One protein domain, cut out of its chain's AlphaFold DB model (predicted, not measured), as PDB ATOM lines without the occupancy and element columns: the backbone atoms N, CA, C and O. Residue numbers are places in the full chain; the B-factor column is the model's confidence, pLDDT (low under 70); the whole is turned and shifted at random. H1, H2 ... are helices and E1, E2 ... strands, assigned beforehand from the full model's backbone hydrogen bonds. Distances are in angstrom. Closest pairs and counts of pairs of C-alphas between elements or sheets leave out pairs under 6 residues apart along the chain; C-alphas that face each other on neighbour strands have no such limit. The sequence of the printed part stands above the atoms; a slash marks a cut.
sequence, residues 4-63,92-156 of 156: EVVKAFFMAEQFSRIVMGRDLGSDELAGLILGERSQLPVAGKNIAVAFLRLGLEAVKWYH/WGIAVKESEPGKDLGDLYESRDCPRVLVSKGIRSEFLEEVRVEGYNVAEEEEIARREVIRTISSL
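Overview. This is residues 4 to 63 and 92 to 156 of the 156 residues of an uncharacterized protein of Metallosphaera yellowstonensis MK1 (UniProt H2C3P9). Picture a small sheet of two strands, E1 and E2, covering one side of H2, the helix in the middle. H1 and H3 pack on H2 away from the sheet, H6 packs on H1 at the end opposite the sheet, and H4 and H5 lie along one side. The printed part has 125 residues, with six named helices and two named strands that follow each other along the chain as H1 H2 H3 E1 H4 E2 H5 H6; the class is mostly helix and the sheet, in the order E1, E2, is parallel. It is compact, with a radius of gyration of the C-alphas of 14.2 A and spans of 41 by 38 by 24 A.

Along the chain. Find C-alpha 94 at (-20.648, 52.635, -46.454); here E1 begins, residues 94 to 103, 14.3 A long, and it bends by 136 degrees at residue 100. E2 is residues 116 to 119, 9.9 A, and H4 is residues 105 to 110, 9.1 A. H2, residues 26 to 37, is 16.9 A long, and H3 is residues 47 to 53, 10.0 A. Look to C-alpha 4 at (-17.755, 52.664, -25.988) for the start of H1, residues 4 to 20, 22.5 A. H5 is residues 123 to 133, 15.3 A; H6, residues 138 to 153, 22.5 A, ends at C-alpha 153, (-38.119, 52.147, -22.467).

Arrangement. Start at the sheet, where N 97 and O 117 are 2.9 A apart, and N 103 and O 118 2.8 A, within hydrogen-bond range. E1, H4 and E2 form a strand-helix-strand unit, two parallel neighbour strands with a helix between, and its crossover is left-handed. Residues 42 to 43 pair, parallel, with residues 94 to 95 of E1. Next look at H2, the hub: its closest C-alphas to E1 are those of Asp 27 and Lys 97, 5.5 A. H2 touches H3 at a shallow tilt of 10 degrees, the same way, closest at C-alphas 32 and 49, 4.5 A. With residues 5 to 9 alone, H1 touches H2, closest at C-alphas 9 and 29, 7.0 A; the two are a hairpin. H6 touches H1 at a steep tilt of 58 degrees, closest at C-alphas 11 and 145, 4.9 A. H5 touches H2 through residues 26 to 30 of H2 alone, closest at C-alphas 26 and 123, 6.3 A. H2 and H6 are apart. In the six helices every O i to N i+4 pair is within hydrogen-bond range.

Size, cuts and confidence. The C-alphas of His 63 and Gly 135 are the two farthest apart, 43.6 A. Residues 64 to 91 are not printed, and C-alphas 63 and 92 stand 12.1 A apart across this cut. Of the links that are printed whole, none is long. Mean pLDDT of the printed part is 73.8, and 43 residues are under 70, among them 37 to 63.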
ATOM      1  N   GLU A   4     -16.552  52.184 -25.303       81.00
ATOM      2  CA  GLU A   4     -17.755  52.664 -25.988       81.00
ATOM      3  C   GLU A   4     -18.319  51.669 -27.015       81.00
ATOM      4  O   GLU A   4     -19.536  51.548 -27.129       81.00
ATOM      5  N   VAL A   5     -17.470  50.925 -27.734       85.25
ATOM      6  CA  VAL A   5     -17.907  49.924 -28.727       85.25
ATOM      7  C   VAL A   5     -18.523  48.718 -28.043       85.25
ATOM      8  O   VAL A   5     -19.595  48.272 -28.444       85.25
ATOM      9  N   VAL A   6     -17.879  48.232 -26.980       89.19
ATOM     10  CA  VAL A   6     -18.381  47.116 -26.168       89.19
ATOM     11  C   VAL A   6     -19.748  47.474 -25.591       89.19
ATOM     12  O   VAL A   6     -20.724  46.751 -25.802       89.19
ATOM     13  N   LYS A   7     -19.861  48.657 -24.970       87.06
ATOM     14  CA  LYS A   7     -21.139  49.155 -24.454       87.06
ATOM     15  C   LYS A   7     -22.192  49.278 -25.560       87.06
ATOM     16  O   LYS A   7     -23.324  48.832 -25.381       87.06
ATOM     17  N   ALA A   8     -21.844  49.873 -26.702       83.88
ATOM     18  CA  ALA A   8     -22.773  50.066 -27.814       83.88
ATOM     19  C   ALA A   8     -23.278  48.740 -28.397       83.88
ATOM     20  O   ALA A   8     -24.465  48.628 -28.708       83.88
ATOM     21  N   PHE A   9     -22.407  47.732 -28.503       91.38
ATOM     22  CA  PHE A   9     -22.777  46.384 -28.920       91.38
ATOM     23  C   PHE A   9     -23.828  45.778 -27.985       91.38
ATOM     24  O   PHE A   9     -24.914  45.420 -28.448       91.38
ATOM     25  N   PHE A  10     -23.552  45.718 -26.678       92.94
ATOM     26  CA  PHE A  10     -24.475  45.101 -25.722       92.94
ATOM     27  C   PHE A  10     -25.799  45.864 -25.616       92.94
ATOM     28  O   PHE A  10     -26.866  45.251 -25.569       92.94
ATOM     29  N   MET A  11     -25.765  47.199 -25.666       86.81
ATOM     30  CA  MET A  11     -26.980  48.019 -25.713       86.81
ATOM     31  C   MET A  11     -27.831  47.717 -26.951       86.81
ATOM     32  O   MET A  11     -29.047  47.549 -26.843       86.81
ATOM     33  N   ALA A  12     -27.207  47.599 -28.123       85.12
ATOM     34  CA  ALA A  12     -27.899  47.293 -29.370       85.12
ATOM     35  C   ALA A  12     -28.467  45.874 -29.405       85.12
ATOM     36  O   ALA A  12     -29.570  45.662 -29.917       85.12
ATOM     37  N   GLU A  13     -27.734  44.912 -28.851       91.00
ATOM     38  CA  GLU A  13     -28.173  43.528 -28.749       91.00
ATOM     39  C   GLU A  13     -29.392  43.402 -27.830       91.00
ATOM     40  O   GLU A  13     -30.417  42.849 -28.236       91.00
ATOM     41  N   GLN A  14     -29.331  43.985 -26.630       90.12
ATOM     42  CA  GLN A  14     -30.450  43.959 -25.686       90.12
ATOM     43  C   GLN A  14     -31.658  44.735 -26.218       90.12
ATOM     44  O   GLN A  14     -32.786  44.256 -26.116       90.12
ATOM     45  N   PHE A  15     -31.445  45.885 -26.864       83.44
ATOM     46  CA  PHE A  15     -32.520  46.616 -27.534       83.44
ATOM     47  C   PHE A  15     -33.189  45.774 -28.626       83.44
ATOM     48  O   PHE A  15     -34.415  45.676 -28.663       83.44
ATOM     49  N   SER A  16     -32.405  45.125 -29.491       81.06
ATOM     50  CA  SER A  16     -32.941  44.286 -30.572       81.06
ATOM     51  C   SER A  16     -33.757  43.115 -30.021       81.06
ATOM     52  O   SER A  16     -34.867  42.866 -30.494       81.06
ATOM     53  N   ARG A  17     -33.270  42.452 -28.966       86.19
ATOM     54  CA  ARG A  17     -33.981  41.338 -28.326       86.19
ATOM     55  C   ARG A  17     -35.275  41.787 -27.657       86.19
ATOM     56  O   ARG A  17     -36.323  41.203 -27.911       86.19
ATOM     57  N   ILE A  18     -35.213  42.830 -26.829       79.12
ATOM     58  CA  ILE A  18     -36.341  43.272 -25.995       79.12
ATOM     59  C   ILE A  18     -37.409  43.983 -26.829       79.12
ATOM     60  O   ILE A  18     -38.596  43.721 -26.660       79.12
ATOM     61  N   VAL A  19     -36.999  44.891 -27.718       75.69
ATOM     62  CA  VAL A  19     -37.924  45.767 -28.455       75.69
ATOM     63  C   VAL A  19     -38.345  45.153 -29.780       75.69
ATOM     64  O   VAL A  19     -39.494  45.296 -30.189       75.69
ATOM     65  N   MET A  20     -37.421  44.487 -30.477       75.12
ATOM     66  CA  MET A  20     -37.670  43.975 -31.827       75.12
ATOM     67  C   MET A  20     -37.889  42.460 -31.880       75.12
ATOM     68  O   MET A  20     -38.239  41.956 -32.946       75.12
ATOM     69  N   GLY A  21     -37.680  41.733 -30.776       77.38
ATOM     70  CA  GLY A  21     -37.855  40.281 -30.720       77.38
ATOM     71  C   GLY A  21     -36.879  39.500 -31.606       77.38
ATOM     72  O   GLY A  21     -37.227  38.421 -32.083       77.38
ATOM     73  N   ARG A  22     -35.684  40.046 -31.877       82.56
ATOM     74  CA  ARG A  22     -34.656  39.411 -32.722       82.56
ATOM     75  C   ARG A  22     -33.248  39.657 -32.191       82.56
ATOM     76  O   ARG A  22     -33.014  40.637 -31.488       82.56
ATOM     77  N   ASP A  23     -32.300  38.826 -32.601       85.00
ATOM     78  CA  ASP A  23     -30.881  39.107 -32.386       85.00
ATOM     79  C   ASP A  23     -30.373  40.250 -33.283       85.00
ATOM     80  O   ASP A  23     -30.976  40.605 -34.309       85.00
ATOM     81  N   LEU A  24     -29.250  40.836 -32.862       83.06
ATOM     82  CA  LEU A  24     -28.507  41.829 -33.632       83.06
ATOM     83  C   LEU A  24     -27.884  41.158 -34.867       83.06
ATOM     84  O   LEU A  24     -27.222  40.126 -34.745       83.06
ATOM     85  N   GLY A  25     -28.101  41.740 -36.043       81.81
ATOM     86  CA  GLY A  25     -27.551  41.246 -37.304       81.81
ATOM     87  C   GLY A  25     -26.040  41.454 -37.399       81.81
ATOM     88  O   GLY A  25     -25.477  42.375 -36.798       81.81
ATOM     89  N   SER A  26     -25.368  40.630 -38.199       82.62
ATOM     90  CA  SER A  26     -23.918  40.744 -38.411       82.62
ATOM     91  C   SER A  26     -23.577  41.988 -39.230       82.62
ATOM     92  O   SER A  26     -22.513  42.570 -39.051       82.62
ATOM     93  N   ASP A  27     -24.491  42.452 -40.088       73.50
ATOM     94  CA  ASP A  27     -24.388  43.740 -40.780       73.50
ATOM     95  C   ASP A  27     -24.503  44.940 -39.825       73.50
ATOM     96  O   ASP A  27     -23.824  45.955 -40.014       73.50
ATOM     97  N   GLU A  28     -25.317  44.818 -38.775       77.06
ATOM     98  CA  GLU A  28     -25.425  45.809 -37.704       77.06
ATOM     99  C   GLU A  28     -24.131  45.857 -36.874       77.06
ATOM    100  O   GLU A  28     -23.539  46.928 -36.726       77.06
ATOM    101  N   LEU A  29     -23.608  44.713 -36.428       84.00
ATOM    102  CA  LEU A  29     -22.315  44.650 -35.734       84.00
ATOM    103  C   LEU A  29     -21.156  45.153 -36.611       84.00
ATOM    104  O   LEU A  29     -20.345  45.969 -36.183       84.00
ATOM    105  N   ALA A  30     -21.086  44.726 -37.867       79.06
ATOM    106  CA  ALA A  30     -20.019  45.159 -38.758       79.06
ATOM    107  C   ALA A  30     -20.044  46.668 -39.004       79.06
ATOM    108  O   ALA A  30     -19.000  47.319 -39.034       79.06
ATOM    109  N   GLY A  31     -21.231  47.258 -39.149       74.94
ATOM    110  CA  GLY A  31     -21.284  48.704 -39.268       74.94
ATOM    111  C   GLY A  31     -20.948  49.432 -37.964       74.94
ATOM    112  O   GLY A  31     -20.418  50.529 -38.076       74.94
ATOM    113  N   LEU A  32     -21.144  48.847 -36.769       78.62
ATOM    114  CA  LEU A  32     -20.623  49.399 -35.502       78.62
ATOM    115  C   LEU A  32     -19.098  49.534 -35.562       78.62
ATOM    116  O   LEU A  32     -18.572  50.624 -35.339       78.62
ATOM    117  N   ILE A  33     -18.415  48.455 -35.945       79.75
ATOM    118  CA  ILE A  33     -16.951  48.399 -36.067       79.75
ATOM    119  C   ILE A  33     -16.452  49.415 -37.103       79.75
ATOM    120  O   ILE A  33     -15.556  50.220 -36.842       79.75
ATOM    121  N   LEU A  34     -17.078  49.446 -38.284       73.81
ATOM    122  CA  LEU A  34     -16.751  50.428 -39.321       73.81
ATOM    123  C   LEU A  34     -17.090  51.857 -38.878       73.81
ATOM    124  O   LEU A  34     -16.406  52.802 -39.261       73.81
ATOM    125  N   GLY A  35     -18.133  52.023 -38.069       70.38
ATOM    126  CA  GLY A  35     -18.626  53.299 -37.573       70.38
ATOM    127  C   GLY A  35     -17.710  53.953 -36.542       70.38
ATOM    128  O   GLY A  35     -17.669  55.183 -36.502       70.38
ATOM    129  N   GLU A  36     -16.972  53.157 -35.764       73.56
ATOM    130  CA  GLU A  36     -15.906  53.618 -34.860       73.56
ATOM    131  C   GLU A  36     -14.699  54.153 -35.643       73.56
ATOM    132  O   GLU A  36     -14.063  55.131 -35.247       73.56
ATOM    133  N   ARG A  37     -14.379  53.509 -36.768       68.19
ATOM    134  CA  ARG A  37     -13.110  53.705 -37.480       68.19
ATOM    135  C   ARG A  37     -13.204  54.629 -38.688       68.19
ATOM    136  O   ARG A  37     -12.200  55.211 -39.094       68.19
ATOM    137  N   SER A  38     -14.389  54.755 -39.275       62.72
ATOM    138  CA  SER A  38     -14.636  55.558 -40.468       62.72
ATOM    139  C   SER A  38     -15.357  56.855 -40.126       62.72
ATOM    140  O   SER A  38     -16.364  56.863 -39.418       62.72
ATOM    141  N   GLN A  39     -14.886  57.959 -40.714       55.25
ATOM    142  CA  GLN A  39     -15.591  59.245 -40.694       55.25
ATOM    143  C   GLN A  39     -16.811  59.257 -41.633       55.25
ATOM    144  O   GLN A  39     -17.626  60.177 -41.578       55.25
ATOM    145  N   LEU A  40     -16.962  58.236 -42.483       53.72
ATOM    146  CA  LEU A  40     -18.081  58.141 -43.412       53.72
ATOM    147  C   LEU A  40     -19.372  57.709 -42.685       53.72
ATOM    148  O   LEU A  40     -19.340  56.915 -41.732       53.72
ATOM    149  N   PRO A  41     -20.545  58.191 -43.130       54.28
ATOM    150  CA  PRO A  41     -21.827  57.623 -42.727       54.28
ATOM    151  C   PRO A  41     -21.904  56.137 -43.106       54.28
ATOM    152  O   PRO A  41     -21.578  55.771 -44.232       54.28
ATOM    153  N   VAL A  42     -22.355  55.273 -42.194       52.06
ATOM    154  CA  VAL A  42     -22.623  53.855 -42.496       52.06
ATOM    155  C   VAL A  42     -24.125  53.704 -42.744       52.06
ATOM    156  O   VAL A  42     -24.933  53.917 -41.843       52.06
ATOM    157  N   ALA A  43     -24.510  53.395 -43.980       45.94
ATOM    158  CA  ALA A  43     -25.895  53.268 -44.412       45.94
ATOM    159  C   ALA A  43     -26.414  51.832 -44.197       45.94
ATOM    160  O   ALA A  43     -25.936  50.876 -44.808       45.94
ATOM    161  N   GLY A  44     -27.432  51.690 -43.346       46.75
ATOM    162  CA  GLY A  44     -28.077  50.426 -42.980       46.75
ATOM    163  C   GLY A  44     -28.959  50.614 -41.743       46.75
ATOM    164  O   GLY A  44     -28.945  51.689 -41.150       46.75
ATOM    165  N   LYS A  45     -29.724  49.594 -41.330       49.56
ATOM    166  CA  LYS A  45     -30.497  49.612 -40.068       49.56
ATOM    167  C   LYS A  45     -29.561  49.513 -38.854       49.56
ATOM    168  O   LYS A  45     -29.717  48.624 -38.041       49.56
ATOM    169  N   ASN A  46     -28.530  50.346 -38.746       62.84
ATOM    170  CA  ASN A  46     -27.434  50.049 -37.838       62.84
ATOM    171  C   ASN A  46     -27.671  50.586 -36.420       62.84
ATOM    172  O   ASN A  46     -27.134  51.617 -36.015       62.84
ATOM    173  N   ILE A  47     -28.505  49.865 -35.671       65.88
ATOM    174  CA  ILE A  47     -28.849  50.168 -34.276       65.88
ATOM    175  C   ILE A  47     -27.584  50.280 -33.414       65.88
ATOM    176  O   ILE A  47     -27.483  51.184 -32.589       65.88
ATOM    177  N   ALA A  48     -26.585  49.430 -33.657       63.78
ATOM    178  CA  ALA A  48     -25.325  49.440 -32.923       63.78
ATOM    179  C   ALA A  48     -24.499  50.714 -33.163       63.78
ATOM    180  O   ALA A  48     -24.080  51.363 -32.204       63.78
ATOM    181  N   VAL A  49     -24.377  51.166 -34.414       64.88
ATOM    182  CA  VAL A  49     -23.789  52.482 -34.735       64.88
ATOM    183  C   VAL A  49     -24.558  53.616 -34.064       64.88
ATOM    184  O   VAL A  49     -23.946  54.590 -33.636       64.88
ATOM    185  N   ALA A  50     -25.884  53.510 -33.954       61.81
ATOM    186  CA  ALA A  50     -26.702  54.531 -33.306       61.81
ATOM    187  C   ALA A  50     -26.405  54.659 -31.800       61.81
ATOM    188  O   ALA A  50     -26.394  55.778 -31.278       61.81
ATOM    189  N   PHE A  51     -26.146  53.539 -31.113       65.19
ATOM    190  CA  PHE A  51     -25.702  53.535 -29.715       65.19
ATOM    191  C   PHE A  51     -24.279  54.080 -29.557       65.19
ATOM    192  O   PHE A  51     -24.039  54.837 -28.624       65.19
ATOM    193  N   LEU A  52     -23.370  53.769 -30.487       62.41
ATOM    194  CA  LEU A  52     -22.007  54.308 -30.480       62.41
ATOM    195  C   LEU A  52     -21.979  55.821 -30.724       62.41
ATOM    196  O   LEU A  52     -21.235  56.544 -30.071       62.41
ATOM    197  N   ARG A  53     -22.755  56.303 -31.703       56.97
ATOM    198  CA  ARG A  53     -22.587  57.658 -32.232       56.97
ATOM    199  C   ARG A  53     -23.358  58.745 -31.504       56.97
ATOM    200  O   ARG A  53     -22.925  59.869 -31.696       56.97
ATOM    201  N   LEU A  54     -24.444  58.479 -30.752       48.31
ATOM    202  CA  LEU A  54     -25.160  59.527 -29.975       48.31
ATOM    203  C   LEU A  54     -26.398  59.094 -29.144       48.31
ATOM    204  O   LEU A  54     -27.027  59.959 -28.545       48.31
ATOM    205  N   GLY A  55     -26.813  57.827 -29.089       38.47
ATOM    206  CA  GLY A  55     -28.115  57.492 -28.484       38.47
ATOM    207  C   GLY A  55     -29.292  57.807 -29.420       38.47
ATOM    208  O   GLY A  55     -30.194  58.559 -29.064       38.47
ATOM    209  N   LEU A  56     -29.285  57.137 -30.584       40.81
ATOM    210  CA  LEU A  56     -30.320  57.078 -31.638       40.81
ATOM    211  C   LEU A  56     -30.243  58.124 -32.769       40.81
ATOM    212  O   LEU A  56     -31.156  58.916 -32.943       40.81
ATOM    213  N   GLU A  57     -29.256  58.005 -33.666       30.11
ATOM    214  CA  GLU A  57     -29.429  58.354 -35.092       30.11
ATOM    215  C   GLU A  57     -28.547  57.451 -35.978       30.11
ATOM    216  O   GLU A  57     -27.418  57.789 -36.319       30.11
ATOM    217  N   ALA A  58     -29.075  56.304 -36.414       34.50
ATOM    218  CA  ALA A  58     -28.610  55.658 -37.645       34.50
ATOM    219  C   ALA A  58     -29.649  55.817 -38.758       34.50
ATOM    220  O   ALA A  58     -29.924  54.870 -39.475       34.50
ATOM    221  N   VAL A  59     -30.262  56.996 -38.902       38.12
ATOM    222  CA  VAL A  59     -30.967  57.362 -40.139       38.12
ATOM    223  C   VAL A  59     -30.949  58.884 -40.303       38.12
ATOM    224  O   VAL A  59     -31.886  59.566 -39.905       38.12
ATOM    225  N   LYS A  60     -29.909  59.437 -40.935       30.86
ATOM    226  CA  LYS A  60     -30.054  60.722 -41.631       30.86
ATOM    227  C   LYS A  60     -30.161  60.437 -43.116       30.86
ATOM    228  O   LYS A  60     -29.189  60.064 -43.766       30.86
ATOM    229  N   TRP A  61     -31.379  60.560 -43.633       33.31
ATOM    230  CA  TRP A  61     -31.578  60.694 -45.066       33.31
ATOM    231  C   TRP A  61     -31.155  62.112 -45.444       33.31
ATOM    232  O   TRP A  61     -31.707  63.081 -44.927       33.31
ATOM    233  N   TYR A  62     -30.161  62.225 -46.319       35.66
ATOM    234  CA  TYR A  62     -29.864  63.475 -47.003       35.66
ATOM    235  C   TYR A  62     -30.825  63.575 -48.186       35.66
ATOM    236  O   TYR A  62     -30.754  62.774 -49.120       35.66
ATOM    237  N   HIS A  63     -31.754  64.533 -48.134       33.44
ATOM    238  CA  HIS A  63     -32.541  64.890 -49.311       33.44
ATOM    239  C   HIS A  63     -31.568  65.360 -50.413       33.44
ATOM    240  O   HIS A  63     -30.607  66.062 -50.085       33.44
ATOM    241  N   TRP A  92     -20.685  59.415 -50.105       47.44
ATOM    242  CA  TRP A  92     -22.066  58.922 -49.960       47.44
ATOM    243  C   TRP A  92     -22.273  57.858 -48.862       47.44
ATOM    244  O   TRP A  92     -23.417  57.555 -48.522       47.44
ATOM    245  N   GLY A  93     -21.197  57.315 -48.277       53.44
ATOM    246  CA  GLY A  93     -21.250  56.384 -47.139       53.44
ATOM    247  C   GLY A  93     -20.970  54.906 -47.454       53.44
ATOM    248  O   GLY A  93     -20.734  54.522 -48.598       53.44
ATOM    249  N   ILE A  94     -20.973  54.072 -46.408       58.50
ATOM    250  CA  ILE A  94     -20.648  52.635 -46.454       58.50
ATOM    251  C   ILE A  94     -21.923  51.796 -46.310       58.50
ATOM    252  O   ILE A  94     -22.625  51.903 -45.311       58.50
ATOM    253  N   ALA A  95     -22.208  50.925 -47.273       63.00
ATOM    254  CA  ALA A  95     -23.306  49.966 -47.258       63.00
ATOM    255  C   ALA A  95     -22.808  48.570 -46.855       63.00
ATOM    256  O   ALA A  95     -22.007  47.961 -47.566       63.00
ATOM    257  N   VAL A  96     -23.337  48.036 -45.754       66.69
ATOM    258  CA  VAL A  96     -22.972  46.713 -45.225       66.69
ATOM    259  C   VAL A  96     -24.047  45.681 -45.579       66.69
ATOM    260  O   VAL A  96     -25.241  45.992 -45.568       66.69
ATOM    261  N   LYS A  97     -23.649  44.457 -45.943       70.75
ATOM    262  CA  LYS A  97     -24.588  43.357 -46.213       70.75
ATOM    263  C   LYS A  97     -23.994  41.999 -45.842       70.75
ATOM    264  O   LYS A  97     -22.882  41.688 -46.253       70.75
ATOM    265  N   GLU A  98     -24.773  41.157 -45.174       74.31
ATOM    266  CA  GLU A  98     -24.391  39.763 -44.921       74.31
ATOM    267  C   GLU A  98     -24.270  38.931 -46.219       74.31
ATOM    268  O   GLU A  98     -25.093  39.063 -47.138       74.31
ATOM    269  N   SER A  99     -23.241  38.080 -46.302       75.19
ATOM    270  CA  SER A  99     -22.944  37.184 -47.433       75.19
ATOM    271  C   SER A  99     -22.006  36.038 -47.009       75.19
ATOM    272  O   SER A  99     -21.156  36.237 -46.150       75.19
ATOM    273  N   GLU A 100     -22.126  34.852 -47.619       66.44
ATOM    274  CA  GLU A 100     -21.292  33.669 -47.294       66.44
ATOM    275  C   GLU A 100     -20.008  33.518 -48.137       66.44
ATOM    276  O   GLU A 100     -19.263  32.560 -47.962       66.44
ATOM    277  N   PRO A 101     -19.673  34.509 -48.978       72.94
ATOM    278  CA  PRO A 101     -18.309  35.035 -48.955       72.94
ATOM    279  C   PRO A 101     -18.356  36.477 -48.448       72.94
ATOM    280  O   PRO A 101     -18.611  37.414 -49.209       72.94
ATOM    281  N   GLY A 102     -18.208  36.644 -47.141       78.00
ATOM    282  CA  GLY A 102     -18.192  37.936 -46.469       78.00
ATOM    283  C   GLY A 102     -16.993  38.012 -45.536       78.00
ATOM    284  O   GLY A 102     -16.500  36.979 -45.095       78.00
ATOM    285  N   LYS A 103     -16.543  39.233 -45.258       79.75
ATOM    286  CA  LYS A 103     -15.436  39.528 -44.347       79.75
ATOM    287  C   LYS A 103     -15.725  39.015 -42.944       79.75
ATOM    288  O   LYS A 103     -16.859  39.153 -42.477       79.75
ATOM    289  N   ASP A 104     -14.714  38.450 -42.304       86.62
ATOM    290  CA  ASP A 104     -14.721  38.157 -40.873       86.62
ATOM    291  C   ASP A 104     -14.355  39.407 -40.043       86.62
ATOM    292  O   ASP A 104     -14.271  40.522 -40.576       86.62
ATOM    293  N   LEU A 105     -14.220  39.265 -38.720       83.31
ATOM    294  CA  LEU A 105     -13.919  40.402 -37.848       83.31
ATOM    295  C   LEU A 105     -12.535  41.001 -38.138       83.31
ATOM    296  O   LEU A 105     -12.382  42.226 -38.157       83.31
ATOM    297  N   GLY A 106     -11.543  40.150 -38.408       81.50
ATOM    298  CA  GLY A 106     -10.187  40.572 -38.755       81.50
ATOM    299  C   GLY A 106     -10.160  41.361 -40.063       81.50
ATOM    300  O   GLY A 106      -9.660  42.487 -40.112       81.50
ATOM    301  N   ASP A 107     -10.803  40.827 -41.099       80.31
ATOM    302  CA  ASP A 107     -10.945  41.468 -42.407       80.31
ATOM    303  C   ASP A 107     -11.657  42.829 -42.319       80.31
ATOM    304  O   ASP A 107     -11.353  43.759 -43.076       80.31
ATOM    305  N   LEU A 108     -12.631  42.967 -41.413       74.88
ATOM    306  CA  LEU A 108     -13.333  44.229 -41.172       74.88
ATOM    307  C   LEU A 108     -12.416  45.296 -40.585       74.88
ATOM    308  O   LEU A 108     -12.512  46.462 -40.979       74.88
ATOM    309  N   TYR A 109     -11.505  44.907 -39.694       71.06
ATOM    310  CA  TYR A 109     -10.510  45.815 -39.142       71.06
ATOM    311  C   TYR A 109      -9.479  46.279 -40.180       71.06
ATOM    312  O   TYR A 109      -8.903  47.358 -40.031       71.06
ATOM    313  N   GLU A 110      -9.246  45.532 -41.249       66.62
ATOM    314  CA  GLU A 110      -8.321  45.939 -42.316       66.62
ATOM    315  C   GLU A 110      -9.034  46.537 -43.538       66.62
ATOM    316  O   GLU A 110      -8.402  47.102 -44.438       66.62
ATOM    317  N   SER A 111     -10.366  46.466 -43.557       61.94
ATOM    318  CA  SER A 111     -11.188  46.845 -44.697       61.94
ATOM    319  C   SER A 111     -11.022  48.313 -45.090       61.94
ATOM    320  O   SER A 111     -11.357  49.231 -44.341       61.94
ATOM    321  N   ARG A 112     -10.608  48.527 -46.343       60.53
ATOM    322  CA  ARG A 112     -10.692  49.819 -47.048       60.53
ATOM    323  C   ARG A 112     -11.802  49.839 -48.101       60.53
ATOM    324  O   ARG A 112     -11.884  50.781 -48.888       60.53
ATOM    325  N   ASP A 113     -12.629  48.797 -48.135       55.38
ATOM    326  CA  ASP A 113     -13.672  48.625 -49.141       55.38
ATOM    327  C   ASP A 113     -14.707  49.745 -49.032       55.38
ATOM    328  O   ASP A 113     -15.295  49.989 -47.978       55.38
ATOM    329  N   CYS A 114     -14.953  50.411 -50.157       55.22
ATOM    330  CA  CYS A 114     -15.955  51.455 -50.297       55.22
ATOM    331  C   CYS A 114     -16.595  51.337 -51.691       55.22
ATOM    332  O   CYS A 114     -15.872  51.104 -52.664       55.22
ATOM    333  N   PRO A 115     -17.932  51.461 -51.830       59.59
ATOM    334  CA  PRO A 115     -18.923  51.763 -50.793       59.59
ATOM    335  C   PRO A 115     -19.631  50.522 -50.231       59.59
ATOM    336  O   PRO A 115     -20.489  50.669 -49.374       59.59
ATOM    337  N   ARG A 116     -19.353  49.304 -50.716       65.81
ATOM    338  CA  ARG A 116     -20.071  48.082 -50.307       65.81
ATOM    339  C   ARG A 116     -19.151  47.125 -49.556       65.81
ATOM    340  O   ARG A 116     -18.178  46.658 -50.132       65.81
ATOM    341  N   VAL A 117     -19.532  46.770 -48.332       70.56
ATOM    342  CA  VAL A 117     -18.840  45.784 -47.493       70.56
ATOM    343  C   VAL A 117     -19.734  44.558 -47.327       70.56
ATOM    344  O   VAL A 117     -20.888  44.670 -46.906       70.56
ATOM    345  N   LEU A 118     -19.214  43.389 -47.696       78.06
ATOM    346  CA  LEU A 118     -19.877  42.105 -47.476       78.06
ATOM    347  C   LEU A 118     -19.315  41.459 -46.220       78.06
ATOM    348  O   LEU A 118     -18.102  41.458 -46.042       78.06
ATOM    349  N   VAL A 119     -20.181  40.922 -45.366       79.25
ATOM    350  CA  VAL A 119     -19.801  40.474 -44.019       79.25
ATOM    351  C   VAL A 119     -20.320  39.074 -43.731       79.25
ATOM    352  O   VAL A 119     -21.406  38.711 -44.186       79.25
ATOM    353  N   SER A 120     -19.523  38.268 -43.035       87.00
ATOM    354  CA  SER A 120     -19.886  36.898 -42.684       87.00
ATOM    355  C   SER A 120     -20.872  36.876 -41.507       87.00
ATOM    356  O   SER A 120     -21.011  37.847 -40.766       87.00
ATOM    357  N   LYS A 121     -21.566  35.752 -41.304       83.75
ATOM    358  CA  LYS A 121     -22.449  35.563 -40.136       83.75
ATOM    359  C   LYS A 121     -21.686  35.240 -38.838       83.75
ATOM    360  O   LYS A 121     -22.294  35.174 -37.775       83.75
ATOM    361  N   GLY A 122     -20.376  34.984 -38.916       85.69
ATOM    362  CA  GLY A 122     -19.548  34.517 -37.791       85.69
ATOM    363  C   GLY A 122     -19.040  35.624 -36.865       85.69
ATOM    364  O   GLY A 122     -18.646  35.351 -35.732       85.69
ATOM    365  N   ILE A 123     -19.138  36.878 -37.308       87.12
ATOM    366  CA  ILE A 123     -18.479  38.040 -36.695       87.12
ATOM    367  C   ILE A 123     -18.904  38.246 -35.243       87.12
ATOM    368  O   ILE A 123     -18.096  38.654 -34.416       87.12
ATOM    369  N   ARG A 124     -20.160  37.932 -34.891       90.69
ATOM    370  CA  ARG A 124     -20.629  38.038 -33.501       90.69
ATOM    371  C   ARG A 124     -19.817  37.151 -32.559       90.69
ATOM    372  O   ARG A 124     -19.468  37.587 -31.465       90.69
ATOM    373  N   SER A 125     -19.555  35.909 -32.955       91.56
ATOM    374  CA  SER A 125     -18.814  34.958 -32.123       91.56
ATOM    375  C   SER A 125     -17.365  35.398 -31.951       91.56
ATOM    376  O   SER A 125     -16.850  35.355 -30.838       91.56
ATOM    377  N   GLU A 126     -16.744  35.875 -33.030       91.62
ATOM    378  CA  GLU A 126     -15.387  36.427 -33.009       91.62
ATOM    379  C   GLU A 126     -15.304  37.668 -32.111       91.62
ATOM    380  O   GLU A 126     -14.409  37.773 -31.278       91.62
ATOM    381  N   PHE A 127     -16.290  38.564 -32.205       91.00
ATOM    382  CA  PHE A 127     -16.338  39.790 -31.412       91.00
ATOM    383  C   PHE A 127     -16.474  39.494 -29.918       91.00
ATOM    384  O   PHE A 127     -15.768  40.074 -29.100       91.00
ATOM    385  N   LEU A 128     -17.348  38.556 -29.543       93.50
ATOM    386  CA  LEU A 128     -17.495  38.142 -28.147       93.50
ATOM    387  C   LEU A 128     -16.227  37.504 -27.581       93.50
ATOM    388  O   LEU A 128     -15.956  37.649 -26.389       93.50
ATOM    389  N   GLU A 129     -15.464  36.794 -28.408       93.44
ATOM    390  CA  GLU A 129     -14.185  36.242 -27.981       93.44
ATOM    391  C   GLU A 129     -13.152  37.353 -27.755       93.44
ATOM    392  O   GLU A 129     -12.493  37.361 -26.717       93.44
ATOM    393  N   GLU A 130     -13.084  38.352 -28.641       91.31
ATOM    394  CA  GLU A 130     -12.231  39.532 -28.453       91.31
ATOM    395  C   GLU A 130     -12.593  40.292 -27.162       91.31
ATOM    396  O   GLU A 130     -11.716  40.586 -26.351       91.31
ATOM    397  N   VAL A 131     -13.888  40.513 -26.900       92.31
ATOM    398  CA  VAL A 131     -14.385  41.130 -25.653       92.31
ATOM    399  C   VAL A 131     -13.891  40.374 -24.410       92.31
ATOM    400  O   VAL A 131     -13.446  40.999 -23.444       92.31
ATOM    401  N   ARG A 132     -13.931  39.035 -24.421       93.06
ATOM    402  CA  ARG A 132     -13.437  38.212 -23.302       93.06
ATOM    403  C   ARG A 132     -11.927  38.309 -23.135       93.06
ATOM    404  O   ARG A 132     -11.457  38.435 -22.005       93.06
ATOM    405  N   VAL A 133     -11.172  38.245 -24.233       92.19
ATOM    406  CA  VAL A 133      -9.703  38.349 -24.218       92.19
ATOM    407  C   VAL A 133      -9.257  39.706 -23.671       92.19
ATOM    408  O   VAL A 133      -8.257  39.781 -22.960       92.19
ATOM    409  N   GLU A 134     -10.028  40.765 -23.918       89.62
ATOM    410  CA  GLU A 134      -9.787  42.096 -23.348       89.62
ATOM    411  C   GLU A 134     -10.149  42.228 -21.858       89.62
ATOM    412  O   GLU A 134      -9.912  43.277 -21.257       89.62
ATOM    413  N   GLY A 135     -10.668  41.167 -21.234       91.81
ATOM    414  CA  GLY A 135     -10.927  41.099 -19.795       91.81
ATOM    415  C   GLY A 135     -12.332  41.527 -19.368       91.81
ATOM    416  O   GLY A 135     -12.589  41.614 -18.167       91.81
ATOM    417  N   TYR A 136     -13.249  41.771 -20.308       91.81
ATOM    418  CA  TYR A 136     -14.642  42.071 -19.975       91.81
ATOM    419  C   TYR A 136     -15.407  40.803 -19.578       91.81
ATOM    420  O   TYR A 136     -15.273  39.737 -20.187       91.81
ATOM    421  N   ASN A 137     -16.288  40.936 -18.587       94.25
ATOM    422  CA  ASN A 137     -17.236  39.890 -18.228       94.25
ATOM    423  C   ASN A 137     -18.513  40.031 -19.067       94.25
ATOM    424  O   ASN A 137     -19.388  40.832 -18.753       94.25
ATOM    425  N   VAL A 138     -18.633  39.212 -20.114       94.12
ATOM    426  CA  VAL A 138     -19.770  39.239 -21.054       94.12
ATOM    427  C   VAL A 138     -21.127  39.191 -20.341       94.12
ATOM    428  O   VAL A 138     -22.018  39.955 -20.690       94.12
ATOM    429  N   ALA A 139     -21.287  38.339 -19.324       95.00
ATOM    430  CA  ALA A 139     -22.567  38.199 -18.624       95.00
ATOM    431  C   ALA A 139     -22.931  39.455 -17.814       95.00
ATOM    432  O   ALA A 139     -24.102  39.812 -17.692       95.00
ATOM    433  N   GLU A 140     -21.925  40.132 -17.259       95.62
ATOM    434  CA  GLU A 140     -22.119  41.379 -16.525       95.62
ATOM    435  C   GLU A 140     -22.497  42.526 -17.467       95.62
ATOM    436  O   GLU A 140     -23.468  43.237 -17.203       95.62
ATOM    437  N   GLU A 141     -21.792  42.656 -18.594       95.19
ATOM    438  CA  GLU A 141     -22.082  43.660 -19.621       95.19
ATOM    439  C   GLU A 141     -23.488  43.484 -20.221       95.19
ATOM    440  O   GLU A 141     -24.237  44.458 -20.355       95.19
ATOM    441  N   GLU A 142     -23.898  42.241 -20.504       94.69
ATOM    442  CA  GLU A 142     -25.261  41.926 -20.951       94.69
ATOM    443  C   GLU A 142     -26.314  42.386 -19.929       94.69
ATOM    444  O   GLU A 142     -27.312  43.010 -20.301       94.69
ATOM    445  N   GLU A 143     -26.099  42.120 -18.637       96.31
ATOM    446  CA  GLU A 143     -27.041  42.476 -17.571       96.31
ATOM    447  C   GLU A 143     -27.088  43.988 -17.298       96.31
ATOM    448  O   GLU A 143     -28.146  44.537 -16.968       96.31
ATOM    449  N   ILE A 144     -25.961  44.692 -17.427       94.38
ATOM    450  CA  ILE A 144     -25.917  46.160 -17.361       94.38
ATOM    451  C   ILE A 144     -26.726  46.751 -18.519       94.38
ATOM    452  O   ILE A 144     -27.646  47.540 -18.282       94.38
ATOM    453  N   ALA A 145     -26.448  46.325 -19.753       92.44
ATOM    454  CA  ALA A 145     -27.142  46.817 -20.938       92.44
ATOM    455  C   ALA A 145     -28.649  46.526 -20.889       92.44
ATOM    456  O   ALA A 145     -29.468  47.400 -21.178       92.44
ATOM    457  N   ARG A 146     -29.039  45.326 -20.438       93.00
ATOM    458  CA  ARG A 146     -30.447  44.939 -20.266       93.00
ATOM    459  C   ARG A 146     -31.180  45.900 -19.330       93.00
ATOM    460  O   ARG A 146     -32.266  46.378 -19.661       93.00
ATOM    461  N   ARG A 147     -30.582  46.211 -18.174       93.88
ATOM    462  CA  ARG A 147     -31.141  47.160 -17.197       93.88
ATOM    463  C   ARG A 147     -31.246  48.571 -17.770       93.88
ATOM    464  O   ARG A 147     -32.276  49.218 -17.580       93.88
ATOM    465  N   GLU A 148     -30.224  49.044 -18.483       86.94
ATOM    466  CA  GLU A 148     -30.244  50.370 -19.114       86.94
ATOM    467  C   GLU A 148     -31.339  50.486 -20.187       86.94
ATOM    468  O   GLU A 148     -32.081  51.474 -20.195       86.94
ATOM    469  N   VAL A 149     -31.490  49.473 -21.046       80.56
ATOM    470  CA  VAL A 149     -32.521  49.436 -22.098       80.56
ATOM    471  C   VAL A 149     -33.923  49.428 -21.491       80.56
ATOM    472  O   VAL A 149     -34.744  50.265 -21.863       80.56
ATOM    473  N   ILE A 150     -34.193  48.554 -20.513       80.75
ATOM    474  CA  ILE A 150     -35.495  48.501 -19.827       80.75
ATOM    475  C   ILE A 150     -35.808  49.838 -19.154       80.75
ATOM    476  O   ILE A 150     -36.905  50.361 -19.323       80.75
ATOM    477  N   ARG A 151     -34.849  50.419 -18.419       80.19
ATOM    478  CA  ARG A 151     -35.032  51.724 -17.765       80.19
ATOM    479  C   ARG A 151     -35.403  52.804 -18.778       80.19
ATOM    480  O   ARG A 151     -36.291  53.600 -18.504       80.19
ATOM    481  N   THR A 152     -34.727  52.817 -19.926       74.38
ATOM    482  CA  THR A 152     -34.970  53.794 -20.991       74.38
ATOM    483  C   THR A 152     -36.380  53.642 -21.552       74.38
ATOM    484  O   THR A 152     -37.119  54.617 -21.600       74.38
ATOM    485  N   ILE A 153     -36.788  52.419 -21.901       72.50
ATOM    486  CA  ILE A 153     -38.119  52.147 -22.467       72.50
ATOM    487  C   ILE A 153     -39.232  52.468 -21.467       72.50
ATOM    488  O   ILE A 153     -40.220  53.080 -21.847       72.50
ATOM    489  N   SER A 154     -39.070  52.103 -20.193       66.25
ATOM    490  CA  SER A 154     -40.067  52.370 -19.147       66.25
ATOM    491  C   SER A 154     -40.214  53.855 -18.788       66.25
ATOM    492  O   SER A 154     -41.128  54.207 -18.048       66.25
ATOM    493  N   SER A 155     -39.293  54.710 -19.244       60.03
ATOM    494  CA  SER A 155     -39.328  56.163 -19.024       60.03
ATOM    495  C   SER A 155     -39.913  56.961 -20.196       60.03
ATOM    496  O   SER A 155     -40.024  58.183 -20.087       60.03
ATOM    497  N   LEU A 156     -40.251  56.281 -21.298       54.84
ATOM    498  CA  LEU A 156     -40.916  56.838 -22.483       54.84
ATOM    499  C   LEU A 156     -42.439  56.746 -22.347       54.84
ATOM    500  O   LEU A 156     -43.109  57.672 -22.855       54.84
TER     501      LEU A 156